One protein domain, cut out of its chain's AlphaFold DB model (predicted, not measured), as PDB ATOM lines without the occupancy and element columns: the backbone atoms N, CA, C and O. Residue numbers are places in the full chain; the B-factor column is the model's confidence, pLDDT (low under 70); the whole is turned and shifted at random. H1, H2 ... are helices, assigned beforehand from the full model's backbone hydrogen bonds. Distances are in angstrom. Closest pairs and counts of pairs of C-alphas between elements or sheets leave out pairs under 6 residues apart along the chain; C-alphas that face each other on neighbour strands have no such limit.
ATOM      1  N   THR A  74      56.259  89.033 118.102       97.25
ATOM      2  CA  THR A  74      56.419  90.081 117.088       97.25
ATOM      3  C   THR A  74      57.005  89.489 115.810       97.25
ATOM      4  O   THR A  74      57.400  88.324 115.784       97.25
ATOM      5  N   ASP A  75      57.115  90.293 114.753       96.19
ATOM      6  CA  ASP A  75      57.812  89.875 113.530       96.19
ATOM      7  C   ASP A  75      59.272  89.479 113.824       96.19
ATOM      8  O   ASP A  75      59.762  88.487 113.296       96.19
ATOM      9  N   LEU A  76      59.935  90.175 114.757       95.44
ATOM     10  CA  LEU A  76      61.293  89.840 115.197       95.44
ATOM     11  C   LEU A  76      61.347  88.511 115.958       95.44
ATOM     12  O   LEU A  76      62.314  87.769 115.815       95.44
ATOM     13  N   THR A  77      60.310  88.187 116.738       97.38
ATOM     14  CA  THR A  77      60.183  86.863 117.363       97.38
ATOM     15  C   THR A  77      60.119  85.774 116.297       97.38
ATOM     16  O   THR A  77      60.802  84.765 116.420       97.38
ATOM     17  N   GLN A  78      59.323  85.976 115.244       96.62
ATOM     18  CA  GLN A  78      59.185  84.997 114.163       96.62
ATOM     19  C   GLN A  78      60.492  84.833 113.387       96.62
ATOM     20  O   GLN A  78      60.928  83.708 113.157       96.62
ATOM     21  N   ASP A  79      61.155  85.940 113.055       95.06
ATOM     22  CA  ASP A  79      62.439  85.909 112.361       95.06
ATOM     23  C   ASP A  79      63.525  85.213 113.223       95.06
ATOM     24  O   ASP A  79      64.331  84.444 112.698       95.06
ATOM     25  N   LEU A  80      63.530  85.420 114.550       96.88
ATOM     26  CA  LEU A  80      64.410  84.704 115.489       96.88
ATOM     27  C   LEU A  80      64.120  83.201 115.502       96.88
ATOM     28  O   LEU A  80      65.049  82.400 115.401       96.88
ATOM     29  N   LEU A  81      62.847  82.809 115.621       97.31
ATOM     30  CA  LEU A  81      62.447  81.400 115.654       97.31
ATOM     31  C   LEU A  81      62.816  80.677 114.354       97.31
ATOM     32  O   LEU A  81      63.313  79.559 114.426       97.31
ATOM     33  N   GLN A  82      62.648  81.327 113.199       96.19
ATOM     34  CA  GLN A  82      63.038  80.779 111.896       96.19
ATOM     35  C   GLN A  82      64.550  80.568 111.790       96.19
ATOM     36  O   GLN A  82      65.001  79.504 111.368       96.19
ATOM     37  N   ARG A  83      65.357  81.552 112.211       96.19
ATOM     38  CA  ARG A  83      66.821  81.395 112.226       96.19
ATOM     39  C   ARG A  83      67.252  80.288 113.176       96.19
ATOM     40  O   ARG A  83      68.134  79.506 112.837       96.19
ATOM     41  N   TRP A  84      66.641  80.206 114.356       97.62
ATOM     42  CA  TRP A  84      66.961  79.152 115.312       97.62
ATOM     43  C   TRP A  84      66.613  77.762 114.773       97.62
ATOM     44  O   TRP A  84      67.449  76.865 114.870       97.62
ATOM     45  N   GLU A  85      65.435  77.590 114.176       97.12
ATOM     46  CA  GLU A  85      65.017  76.336 113.539       97.12
ATOM     47  C   GLU A  85      66.021  75.907 112.460       97.12
ATOM     48  O   GLU A  85      66.571  74.808 112.532       97.12
ATOM     49  N   ALA A  86      66.373  76.812 111.543       95.50
ATOM     50  CA  ALA A  86      67.334  76.534 110.477       95.50
ATOM     51  C   ALA A  86      68.736  76.170 111.011       95.50
ATOM     52  O   ALA A  86      69.389  75.254 110.508       95.50
ATOM     53  N   ILE A  87      69.202  76.841 112.071       96.50
ATOM     54  CA  ILE A  87      70.468  76.490 112.730       96.50
ATOM     55  C   ILE A  87      70.394  75.114 113.405       96.50
ATOM     56  O   ILE A  87      71.367  74.364 113.344       96.50
ATOM     57  N   ALA A  88      69.275  74.765 114.039       96.75
ATOM     58  CA  ALA A  88      69.094  73.458 114.669       96.75
ATOM     59  C   ALA A  88      69.059  72.316 113.639       96.75
ATOM     60  O   ALA A  88      69.578  71.229 113.905       96.75
ATOM     61  N   GLU A  89      68.518  72.563 112.443       95.69
ATOM     62  CA  GLU A  89      68.595  71.615 111.326       95.69
ATOM     63  C   GLU A  89      70.039  71.403 110.845       95.69
ATOM     64  O   GLU A  89      70.455  70.264 110.611       95.69
ATOM     65  N   ALA A  90      70.824  72.480 110.739       95.75
ATOM     66  CA  ALA A  90      72.218  72.429 110.297       95.75
ATOM     67  C   ALA A  90      73.171  71.850 111.361       95.75
ATOM     68  O   ALA A  90      74.176  71.211 111.036       95.75
ATOM     69  N   ILE A  91      72.875  72.070 112.644       95.88
ATOM     70  CA  ILE A  91      73.736  71.720 113.776       95.88
ATOM     71  C   ILE A  91      72.932  70.866 114.768       95.88
ATOM     72  O   ILE A  91      72.364  71.403 115.717       95.88
ATOM     73  N   PRO A  92      72.941  69.524 114.632       94.44
ATOM     74  CA  PRO A  92      72.074  68.632 115.413       94.44
ATOM     75  C   PRO A  92      72.278  68.638 116.936       94.44
ATOM     76  O   PRO A  92      71.511  68.007 117.660       94.44
ATOM     77  N   THR A  93      73.344  69.268 117.441       96.12
ATOM     78  CA  THR A  93      73.548  69.467 118.885       96.12
ATOM     79  C   THR A  93      72.730  70.634 119.435       96.12
ATOM     80  O   THR A  93      72.492  70.681 120.634       96.12
ATOM     81  N   ILE A  94      72.284  71.559 118.582       97.44
ATOM     82  CA  ILE A  94      71.401  72.665 118.952       97.44
ATOM     83  C   ILE A  94      69.959  72.172 118.832       97.44
ATOM     84  O   ILE A  94      69.524  71.745 117.769       97.44
ATOM     85  N   ASN A  95      69.201  72.233 119.924       97.06
ATOM     86  CA  ASN A  95      67.830  71.738 119.965       97.06
ATOM     87  C   ASN A  95      66.815  72.858 119.696       97.06
ATOM     88  O   ASN A  95      66.786  73.838 120.440       97.06
ATOM     89  N   TYR A  96      65.935  72.681 118.711       97.81
ATOM     90  CA  TYR A  96      64.762  73.534 118.507       97.81
ATOM     91  C   TYR A  96      63.512  72.872 119.118       97.81
ATOM     92  O   TYR A  96      63.142  71.769 118.712       97.81
ATOM     93  N   PRO A  97      62.860  73.477 120.127       97.69
ATOM     94  CA  PRO A  97      61.763  72.847 120.856       97.69
ATOM     95  C   PRO A  97      60.411  73.052 120.145       97.69
ATOM     96  O   PRO A  97      59.545  73.753 120.669       97.69
ATOM     97  N   GLU A  98      60.221  72.424 118.982       97.69
ATOM     98  CA  GLU A  98      59.043  72.582 118.102       97.69
ATOM     99  C   GLU A  98      57.703  72.521 118.865       97.69
ATOM    100  O   GLU A  98      56.939  73.485 118.857       97.69
ATOM    101  N   GLU A  99      57.462  71.459 119.646       96.94
ATOM    102  CA  GLU A  99      56.212  71.292 120.412       96.94
ATOM    103  C   GLU A  99      55.943  72.436 121.408       96.94
ATOM    104  O   GLU A  99      54.794  72.734 121.731       96.94
ATOM    105  N   VAL A 100      57.000  73.050 121.949       97.50
ATOM    106  CA  VAL A 100      56.902  74.143 122.928       97.50
ATOM    107  C   VAL A 100      56.626  75.468 122.222       97.50
ATOM    108  O   VAL A 100      55.882  76.292 122.753       97.50
ATOM    109  N   VAL A 101      57.198  75.652 121.028       97.50
ATOM    110  CA  VAL A 101      56.927  76.802 120.158       97.50
ATOM    111  C   VAL A 101      55.469  76.803 119.713       97.50
ATOM    112  O   VAL A 101      54.802  77.822 119.864       97.50
ATOM    113  N   GLU A 102      54.935  75.659 119.279       96.69
ATOM    114  CA  GLU A 102      53.517  75.524 118.909       96.69
ATOM    115  C   GLU A 102      52.556  75.830 120.069       96.69
ATOM    116  O   GLU A 102      51.436  76.295 119.858       96.69
ATOM    117  N   GLN A 103      52.983  75.560 121.304       97.38
ATOM    118  CA  GLN A 103      52.218  75.850 122.520       97.38
ATOM    119  C   GLN A 103      52.377  77.295 123.010       97.38
ATOM    120  O   GLN A 103      51.718  77.664 123.982       97.38
ATOM    121  N   GLU A 104      53.252  78.089 122.382       96.50
ATOM    122  CA  GLU A 104      53.592  79.458 122.786       96.50
ATOM    123  C   GLU A 104      54.005  79.568 124.271       96.50
ATOM    124  O   GLU A 104      53.759  80.570 124.947       96.50
ATOM    125  N   ASP A 105      54.667  78.538 124.815       97.56
ATOM    126  CA  ASP A 105      55.186  78.568 126.189       97.56
ATOM    127  C   ASP A 105      56.515  79.341 126.225       97.56
ATOM    128  O   ASP A 105      57.607  78.775 126.319       97.56
ATOM    129  N   TRP A 106      56.419  80.670 126.119       97.81
ATOM    130  CA  TRP A 106      57.550  81.590 125.955       97.81
ATOM    131  C   TRP A 106      58.650  81.427 127.007       97.81
ATOM    132  O   TRP A 106      59.834  81.542 126.691       97.81
ATOM    133  N   LEU A 107      58.285  81.120 128.256       97.19
ATOM    134  CA  LEU A 107      59.267  80.886 129.316       97.19
ATOM    135  C   LEU A 107      60.079  79.613 129.046       97.19
ATOM    136  O   LEU A 107      61.295  79.609 129.247       97.19
ATOM    137  N   LYS A 108      59.437  78.533 128.583       98.00
ATOM    138  CA  LYS A 108      60.144  77.307 128.190       98.00
ATOM    139  C   LYS A 108      60.948  77.483 126.906       98.00
ATOM    140  O   LYS A 108      62.071  76.988 126.861       98.00
ATOM    141  N   ILE A 109      60.424  78.208 125.916       98.38
ATOM    142  CA  ILE A 109      61.146  78.549 124.677       98.38
ATOM    143  C   ILE A 109      62.448  79.280 125.027       98.38
ATOM    144  O   ILE A 109      63.522  78.885 124.579       98.38
ATOM    145  N   PHE A 110      62.378  80.285 125.908       97.88
ATOM    146  CA  PHE A 110      63.560  81.012 126.368       97.88
ATOM    147  C   PHE A 110      64.562  80.107 127.094       97.88
ATOM    148  O   PHE A 110      65.756  80.182 126.816       97.88
ATOM    149  N   ASN A 111      64.099  79.235 127.995       97.50
ATOM    150  CA  ASN A 111      64.997  78.309 128.691       97.50
ATOM    151  C   ASN A 111      65.713  77.370 127.711       97.50
ATOM    152  O   ASN A 111      66.919  77.199 127.826       97.50
ATOM    153  N   ALA A 112      65.007  76.831 126.715       97.88
ATOM    154  CA  ALA A 112      65.610  75.975 125.695       97.88
ATOM    155  C   ALA A 112      66.669  76.713 124.856       97.88
ATOM    156  O   ALA A 112      67.721  76.150 124.562       97.88
ATOM    157  N   LEU A 113      66.435  77.986 124.520       96.25
ATOM    158  CA  LEU A 113      67.435  78.812 123.839       96.25
ATOM    159  C   LEU A 113      68.675  79.045 124.721       96.25
ATOM    160  O   LEU A 113      69.802  78.940 124.244       96.25
ATOM    161  N   VAL A 114      68.485  79.307 126.019       96.31
ATOM    162  CA  VAL A 114      69.588  79.451 126.988       96.31
ATOM    163  C   VAL A 114      70.368  78.146 127.154       96.31
ATOM    164  O   VAL A 114      71.597  78.184 127.224       96.31
ATOM    165  N   ASP A 115      69.677  77.008 127.196       97.38
ATOM    166  CA  ASP A 115      70.282  75.687 127.369       97.38
ATOM    167  C   ASP A 115      71.181  75.303 126.179       97.38
ATOM    168  O   ASP A 115      72.181  74.615 126.375       97.38
ATOM    169  N   ASN A 116      70.899  75.815 124.974       97.25
ATOM    170  CA  ASN A 116      71.736  75.613 123.784       97.25
ATOM    171  C   ASN A 116      73.037  76.435 123.779       97.25
ATOM    172  O   ASN A 116      73.923  76.157 122.968       97.25
ATOM    173  N   ARG A 117      73.183  77.453 124.643       95.31
ATOM    174  CA  ARG A 117      74.325  78.390 124.593       95.31
ATOM    175  C   ARG A 117      75.699  77.712 124.594       95.31
ATOM    176  O   ARG A 117      76.538  78.137 123.804       95.31
ATOM    177  N   PRO A 118      75.974  76.681 125.417       96.69
ATOM    178  CA  PRO A 118      77.275  76.016 125.390       96.69
ATOM    179  C   PRO A 118      77.588  75.368 124.036       96.69
ATOM    180  O   PRO A 118      78.709  75.488 123.545       96.69
ATOM    181  N   ASP A 119      76.603  74.720 123.413       97.75
ATOM    182  CA  ASP A 119      76.777  74.063 122.114       97.75
ATOM    183  C   ASP A 119      76.888  75.091 120.980       97.75
ATOM    184  O   ASP A 119      77.740  74.953 120.100       97.75
ATOM    185  N   MET A 120      76.114  76.181 121.050       96.75
ATOM    186  CA  MET A 120      76.252  77.337 120.159       96.75
ATOM    187  C   MET A 120      77.636  77.979 120.272       96.75
ATOM    188  O   MET A 120      78.218  78.353 119.257       96.75
ATOM    189  N   GLU A 121      78.200  78.085 121.476       96.25
ATOM    190  CA  GLU A 121      79.530  78.658 121.692       96.25
ATOM    191  C   GLU A 121      80.621  77.820 121.014       96.25
ATOM    192  O   GLU A 121      81.516  78.348 120.344       96.25
ATOM    193  N   VAL A 122      80.541  76.497 121.182       96.19
ATOM    194  CA  VAL A 122      81.473  75.544 120.572       96.19
ATOM    195  C   VAL A 122      81.365  75.593 119.052       96.19
ATOM    196  O   VAL A 122      82.386  75.735 118.377       96.19
ATOM    197  N   ALA A 123      80.146  75.525 118.515       96.00
ATOM    198  CA  ALA A 123      79.920  75.566 117.078       96.00
ATOM    199  C   ALA A 123      80.337  76.912 116.466       96.00
ATOM    200  O   ALA A 123      81.029  76.924 115.451       96.00
ATOM    201  N   SER A 124      80.029  78.039 117.118       96.00
ATOM    202  CA  SER A 124      80.438  79.374 116.657       96.00
ATOM    203  C   SER A 124      81.951  79.476 116.508       96.00
ATOM    204  O   SER A 124      82.444  79.963 115.491       96.00
ATOM    205  N   LYS A 125      82.707  78.968 117.490       94.88
ATOM    206  CA  LYS A 125      84.176  78.972 117.446       94.88
ATOM    207  C   LYS A 125      84.741  78.125 116.317       94.88
ATOM    208  O   LYS A 125      85.779  78.487 115.775       94.88
ATOM    209  N   GLU A 126      84.110  76.998 116.009       93.75
ATOM    210  CA  GLU A 126      84.566  76.132 114.923       93.75
ATOM    211  C   GLU A 126      84.257  76.757 113.559       93.75
ATOM    212  O   GLU A 126      85.149  76.838 112.720       93.75
ATOM    213  N   ILE A 127      83.037  77.269 113.373       93.56
ATOM    214  CA  ILE A 127      82.587  77.880 112.115       93.56
ATOM    215  C   ILE A 127      83.383  79.154 111.804       93.56
ATOM    216  O   ILE A 127      83.842  79.353 110.686       93.56
ATOM    217  N   THR A 128      83.576  80.026 112.795       92.19
ATOM    218  CA  THR A 128      84.240  81.329 112.589       92.19
ATOM    219  C   THR A 128      85.761  81.262 112.620       92.19
ATOM    220  O   THR A 128      86.423  82.297 112.551       92.19
ATOM    221  N   LYS A 129      86.339  80.069 112.763       89.75
ATOM    222  CA  LYS A 129      87.783  79.890 112.852       89.75
ATOM    223  C   LYS A 129      88.450  80.323 111.552       89.75
ATOM    224  O   LYS A 129      88.170  79.753 110.504       89.75
ATOM    225  N   ASP A 130      89.372  81.273 111.644       82.25
ATOM    226  CA  ASP A 130      90.161  81.755 110.509       82.25
ATOM    227  C   ASP A 130      91.656  81.837 110.867       82.25
ATOM    228  O   ASP A 130      92.039  81.979 112.036       82.25
ATOM    229  N   GLU A 131      92.531  81.695 109.871       68.38
ATOM    230  CA  GLU A 131      93.979  81.746 110.056       68.38
ATOM    231  C   GLU A 131      94.439  83.168 110.408       68.38
ATOM    232  O   GLU A 131      94.673  84.013 109.551       68.38
ATOM    233  N   GLY A 132      94.659  83.411 111.702       65.25
ATOM    234  CA  GLY A 132      95.229  84.669 112.200       65.25
ATOM    235  C   GLY A 132      94.230  85.590 112.895       65.25
ATOM    236  O   GLY A 132      94.654  86.609 113.442       65.25
ATOM    237  N   GLU A 133      92.955  85.201 112.966       72.19
ATOM    238  CA  GLU A 133      91.924  85.896 113.738       72.19
ATOM    239  C   GLU A 133      91.417  85.054 114.915       72.19
ATOM    240  O   GLU A 133      91.507  83.824 114.943       72.19
ATOM    241  N   ALA A 134      90.912  85.734 115.945       75.88
ATOM    242  CA  ALA A 134      90.269  85.059 117.062       75.88
ATOM    243  C   ALA A 134      88.857  84.628 116.648       75.88
ATOM    244  O   ALA A 134      88.050  85.464 116.245       75.88
ATOM    245  N   ALA A 135      88.556  83.337 116.792       84.06
ATOM    246  CA  ALA A 135      87.215  82.813 116.570       84.06
ATOM    247  C   ALA A 135      86.194  83.490 117.503       84.06
ATOM    248  O   ALA A 135      86.488  83.738 118.679       84.06
ATOM    249  N   ASN A 136      84.990  83.754 116.994       87.06
ATOM    250  CA  ASN A 136      83.915  84.360 117.768       87.06
ATOM    251  C   ASN A 136      83.034  83.283 118.406       87.06
ATOM    252  O   ASN A 136      82.474  82.418 117.743       87.06
ATOM    253  N   ALA A 137      82.910  83.367 119.726       91.94
ATOM    254  CA  ALA A 137      82.096  82.490 120.553       91.94
ATOM    255  C   ALA A 137      80.587  82.793 120.475       91.94
ATOM    256  O   ALA A 137      79.784  81.963 120.877       91.94
ATOM    257  N   MET A 138      80.216  83.970 119.974       92.94
ATOM    258  CA  MET A 138      78.854  84.508 119.978       92.94
ATOM    259  C   MET A 138      78.202  84.524 118.594       92.94
ATOM    260  O   MET A 138      77.061  84.945 118.485       92.94
ATOM    261  N   ALA A 139      78.883  84.077 117.534       94.50
ATOM    262  CA  ALA A 139      78.400  84.276 116.165       94.50
ATOM    263  C   ALA A 139      77.021  83.647 115.896       94.50
ATOM    264  O   ALA A 139      76.169  84.295 115.296       94.50
ATOM    265  N   LEU A 140      76.768  82.422 116.372       95.50
ATOM    266  CA  LEU A 140      75.445  81.799 116.241       95.50
ATOM    267  C   LEU A 140      74.389  82.477 117.115       95.50
ATOM    268  O   LEU A 140      73.247  82.590 116.686       95.50
ATOM    269  N   ASP A 141      74.763  82.932 118.314       94.12
ATOM    270  CA  ASP A 141      73.861  83.657 119.214       94.12
ATOM    271  C   ASP A 141      73.429  84.968 118.526       94.12
ATOM    272  O   ASP A 141      72.251  85.155 118.237       94.12
ATOM    273  N   GLU A 142      74.379  85.806 118.108       93.50
ATOM    274  CA  GLU A 142      74.126  87.079 117.411       93.50
ATOM    275  C   GLU A 142      73.370  86.894 116.083       93.50
ATOM    276  O   GLU A 142      72.500  87.701 115.739       93.50
ATOM    277  N   TYR A 143      73.643  85.814 115.346       95.00
ATOM    278  CA  TYR A 143      72.871  85.473 114.156       95.00
ATOM    279  C   TYR A 143      71.428  85.095 114.499       95.00
ATOM    280  O   TYR A 143      70.501  85.625 113.895       95.00
ATOM    281  N   ILE A 144      71.194  84.224 115.481       95.31
ATOM    282  CA  ILE A 144      69.833  83.837 115.870       95.31
ATOM    283  C   ILE A 144      69.057  85.053 116.388       95.31
ATOM    284  O   ILE A 144      67.948  85.311 115.912       95.31
ATOM    285  N   TYR A 145      69.644  85.843 117.289       92.31
ATOM    286  CA  TYR A 145      68.973  86.997 117.892       92.31
ATOM    287  C   TYR A 145      68.687  88.107 116.878       92.31
ATOM    288  O   TYR A 145      67.538  88.545 116.782       92.31
ATOM    289  N   ASP A 146      69.686  88.509 116.090       90.25
ATOM    290  CA  ASP A 146      69.639  89.758 115.314       90.25
ATOM    291  C   ASP A 146      69.941  89.576 113.816       90.25
ATOM    292  O   ASP A 146      69.882  90.533 113.043       90.25
ATOM    293  N   GLY A 147      70.261  88.359 113.373       91.69
ATOM    294  CA  GLY A 147      70.656  88.082 111.991       91.69
ATOM    295  C   GLY A 147      72.066  88.574 111.648       91.69
ATOM    296  O   GLY A 147      72.398  88.729 110.475       91.69
ATOM    297  N   TYR A 148      72.907  88.851 112.646       89.88
ATOM    298  CA  TYR A 148      74.250  89.366 112.406       89.88
ATOM    299  C   TYR A 148      75.132  88.339 111.674       89.88
ATOM    300  O   TYR A 148      75.201  87.171 112.050       89.88
ATOM    301  N   LEU A 149      75.825  88.788 110.624       88.69
ATOM    302  CA  LEU A 149      76.777  87.983 109.855       88.69
ATOM    303  C   LEU A 149      78.200  88.364 110.269       88.69
ATOM    304  O   LEU A 149      78.564  89.537 110.208       88.69
ATOM    305  N   TYR A 150      78.996  87.380 110.698       84.88
ATOM    306  CA  TYR A 150      80.295  87.643 111.321       84.88
ATOM    307  C   TYR A 150      81.462  87.748 110.325       84.88
ATOM    308  O   TYR A 150      82.012  88.831 110.137       84.88
ATOM    309  N   ASN A 151      81.865  86.633 109.709       87.88
ATOM    310  CA  ASN A 151      82.966  86.568 108.743       87.88
ATOM    311  C   ASN A 151      82.605  85.668 107.553       87.88
ATOM    312  O   ASN A 151      81.554  85.026 107.556       87.88
ATOM    313  N   ASP A 152      83.482  85.626 106.547       90.00
ATOM    314  CA  ASP A 152      83.243  84.880 105.308       90.00
ATOM    315  C   ASP A 152      82.998  83.385 105.575       90.00
ATOM    316  O   ASP A 152      82.066  82.826 105.010       90.00
ATOM    317  N   ASN A 153      83.731  82.768 106.512       90.62
ATOM    318  CA  ASN A 153      83.536  81.358 106.885       90.62
ATOM    319  C   ASN A 153      82.146  81.107 107.492       90.62
ATOM    320  O   ASN A 153      81.504  80.097 107.210       90.62
ATOM    321  N   PHE A 154      81.655  82.036 108.319       91.81
ATOM    322  CA  PHE A 154      80.299  81.967 108.861       91.81
ATOM    323  C   PHE A 154      79.241  82.136 107.773       91.81
ATOM    324  O   PHE A 154      78.245  81.421 107.769       91.81
ATOM    325  N   HIS A 155      79.466  83.056 106.837       91.06
ATOM    326  CA  HIS A 155      78.559  83.264 105.715       91.06
ATOM    327  C   HIS A 155      78.501  82.034 104.798       91.06
ATOM    328  O   HIS A 155      77.410  81.565 104.485       91.06
ATOM    329  N   GLU A 156      79.657  81.465 104.447       92.00
ATOM    330  CA  GLU A 156      79.774  80.230 103.662       92.00
ATOM    331  C   GLU A 156      79.057  79.068 104.357       92.00
ATOM    332  O   GLU A 156      78.260  78.378 103.728       92.00
ATOM    333  N   PHE A 157      79.238  78.909 105.674       93.62
ATOM    334  CA  PHE A 157      78.518  77.900 106.451       93.62
ATOM    335  C   PHE A 157      76.991  78.029 106.316       93.62
ATOM    336  O   PHE A 157      76.311  77.020 106.109       93.62
ATOM    337  N   LEU A 158      76.437  79.241 106.431       92.94
ATOM    338  CA  LEU A 158      74.992  79.449 106.297       92.94
ATOM    339  C   LEU A 158      74.508  79.105 104.881       92.94
ATOM    340  O   LEU A 158      73.523  78.380 104.731       92.94
ATOM    341  N   GLU A 159      75.227  79.557 103.848       91.56
ATOM    342  CA  GLU A 159      74.895  79.279 102.445       91.56
ATOM    343  C   GLU A 159      74.934  77.776 102.123       91.56
ATOM    344  O   GLU A 159      74.002  77.251 101.506       91.56
ATOM    345  N   GLU A 160      75.974  77.063 102.564       92.88
ATOM    346  CA  GLU A 160      76.134  75.621 102.334       92.88
ATOM    347  C   GLU A 160      75.026  74.790 102.987       92.88
ATOM    348  O   GLU A 160      74.636  73.746 102.457       92.88
ATOM    349  N   ASN A 161      74.498  75.262 104.118       91.62
ATOM    350  CA  ASN A 161      73.424  74.598 104.848       91.62
ATOM    351  C   ASN A 161      72.027  75.098 104.450       91.62
ATOM    352  O   ASN A 161      71.039  74.685 105.051       91.62
ATOM    353  N   GLY A 162      71.921  75.950 103.424       86.44
ATOM    354  CA  GLY A 162      70.637  76.468 102.946       86.44
ATOM    355  C   GLY A 162      69.923  77.368 103.958       86.44
ATOM    356  O   GLY A 162      68.708  77.538 103.868       86.44
TER     357      GLY A 162
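AT A GLANCE: This is residues 74 to 162 of the 172 residues of an uncharacterized protein of Alkalihalobacillus clausii (UniProt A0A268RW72). What shape appears? In this elongated group of helices, H5 is in the middle with H1 beside it and H4 crossing it. H2 and H3 make one end, and Gly 132 in the H4 to H5 link marks the other; H6 is near H1. What builds it? The printed part has 89 residues with six named helices, H1 to H6 in order, and no named strand: all helix, compact, radius of gyration of the C-alphas 13.1 A, spans 45 by 23 by 19 A.

IN THESE COORDINATES: Where does H1 run? H1, residues 75 to 90, spans 22.9 A from C-alpha 75 at (57.812, 89.875, 113.530). What follows? H2 is residues 98 to 102, H3 106 to 115, H4 117 to 127 at 15.0 A, H5 139 to 146, and H6 152 to 160, ending at C-alpha 160 (76.134, 75.621, 102.334).

HOW THE PARTS SIT: What does H1 touch? Its residues 80 to 84 alone touch H5, opposite ways at a shallow tilt of 27 degrees; the closest C-alphas, Arg 83 and Ile 144, are 5.3 A apart. What of H4? It touches H5 at a steep tilt of 64 degrees, closest C-alphas Ser 124 and Ala 139 at 5.3 A. In the six helices every O i to N i+4 pair is within hydrogen-bond range.

THE WHOLE: How large is it? The farthest C-alphas, Gln 103 and Gly 132, are 45.1 A apart. Any cut, long link or low confidence? The printed part has no cut, H4 to H5 is a long link, and residues 131 to 132 are under 70.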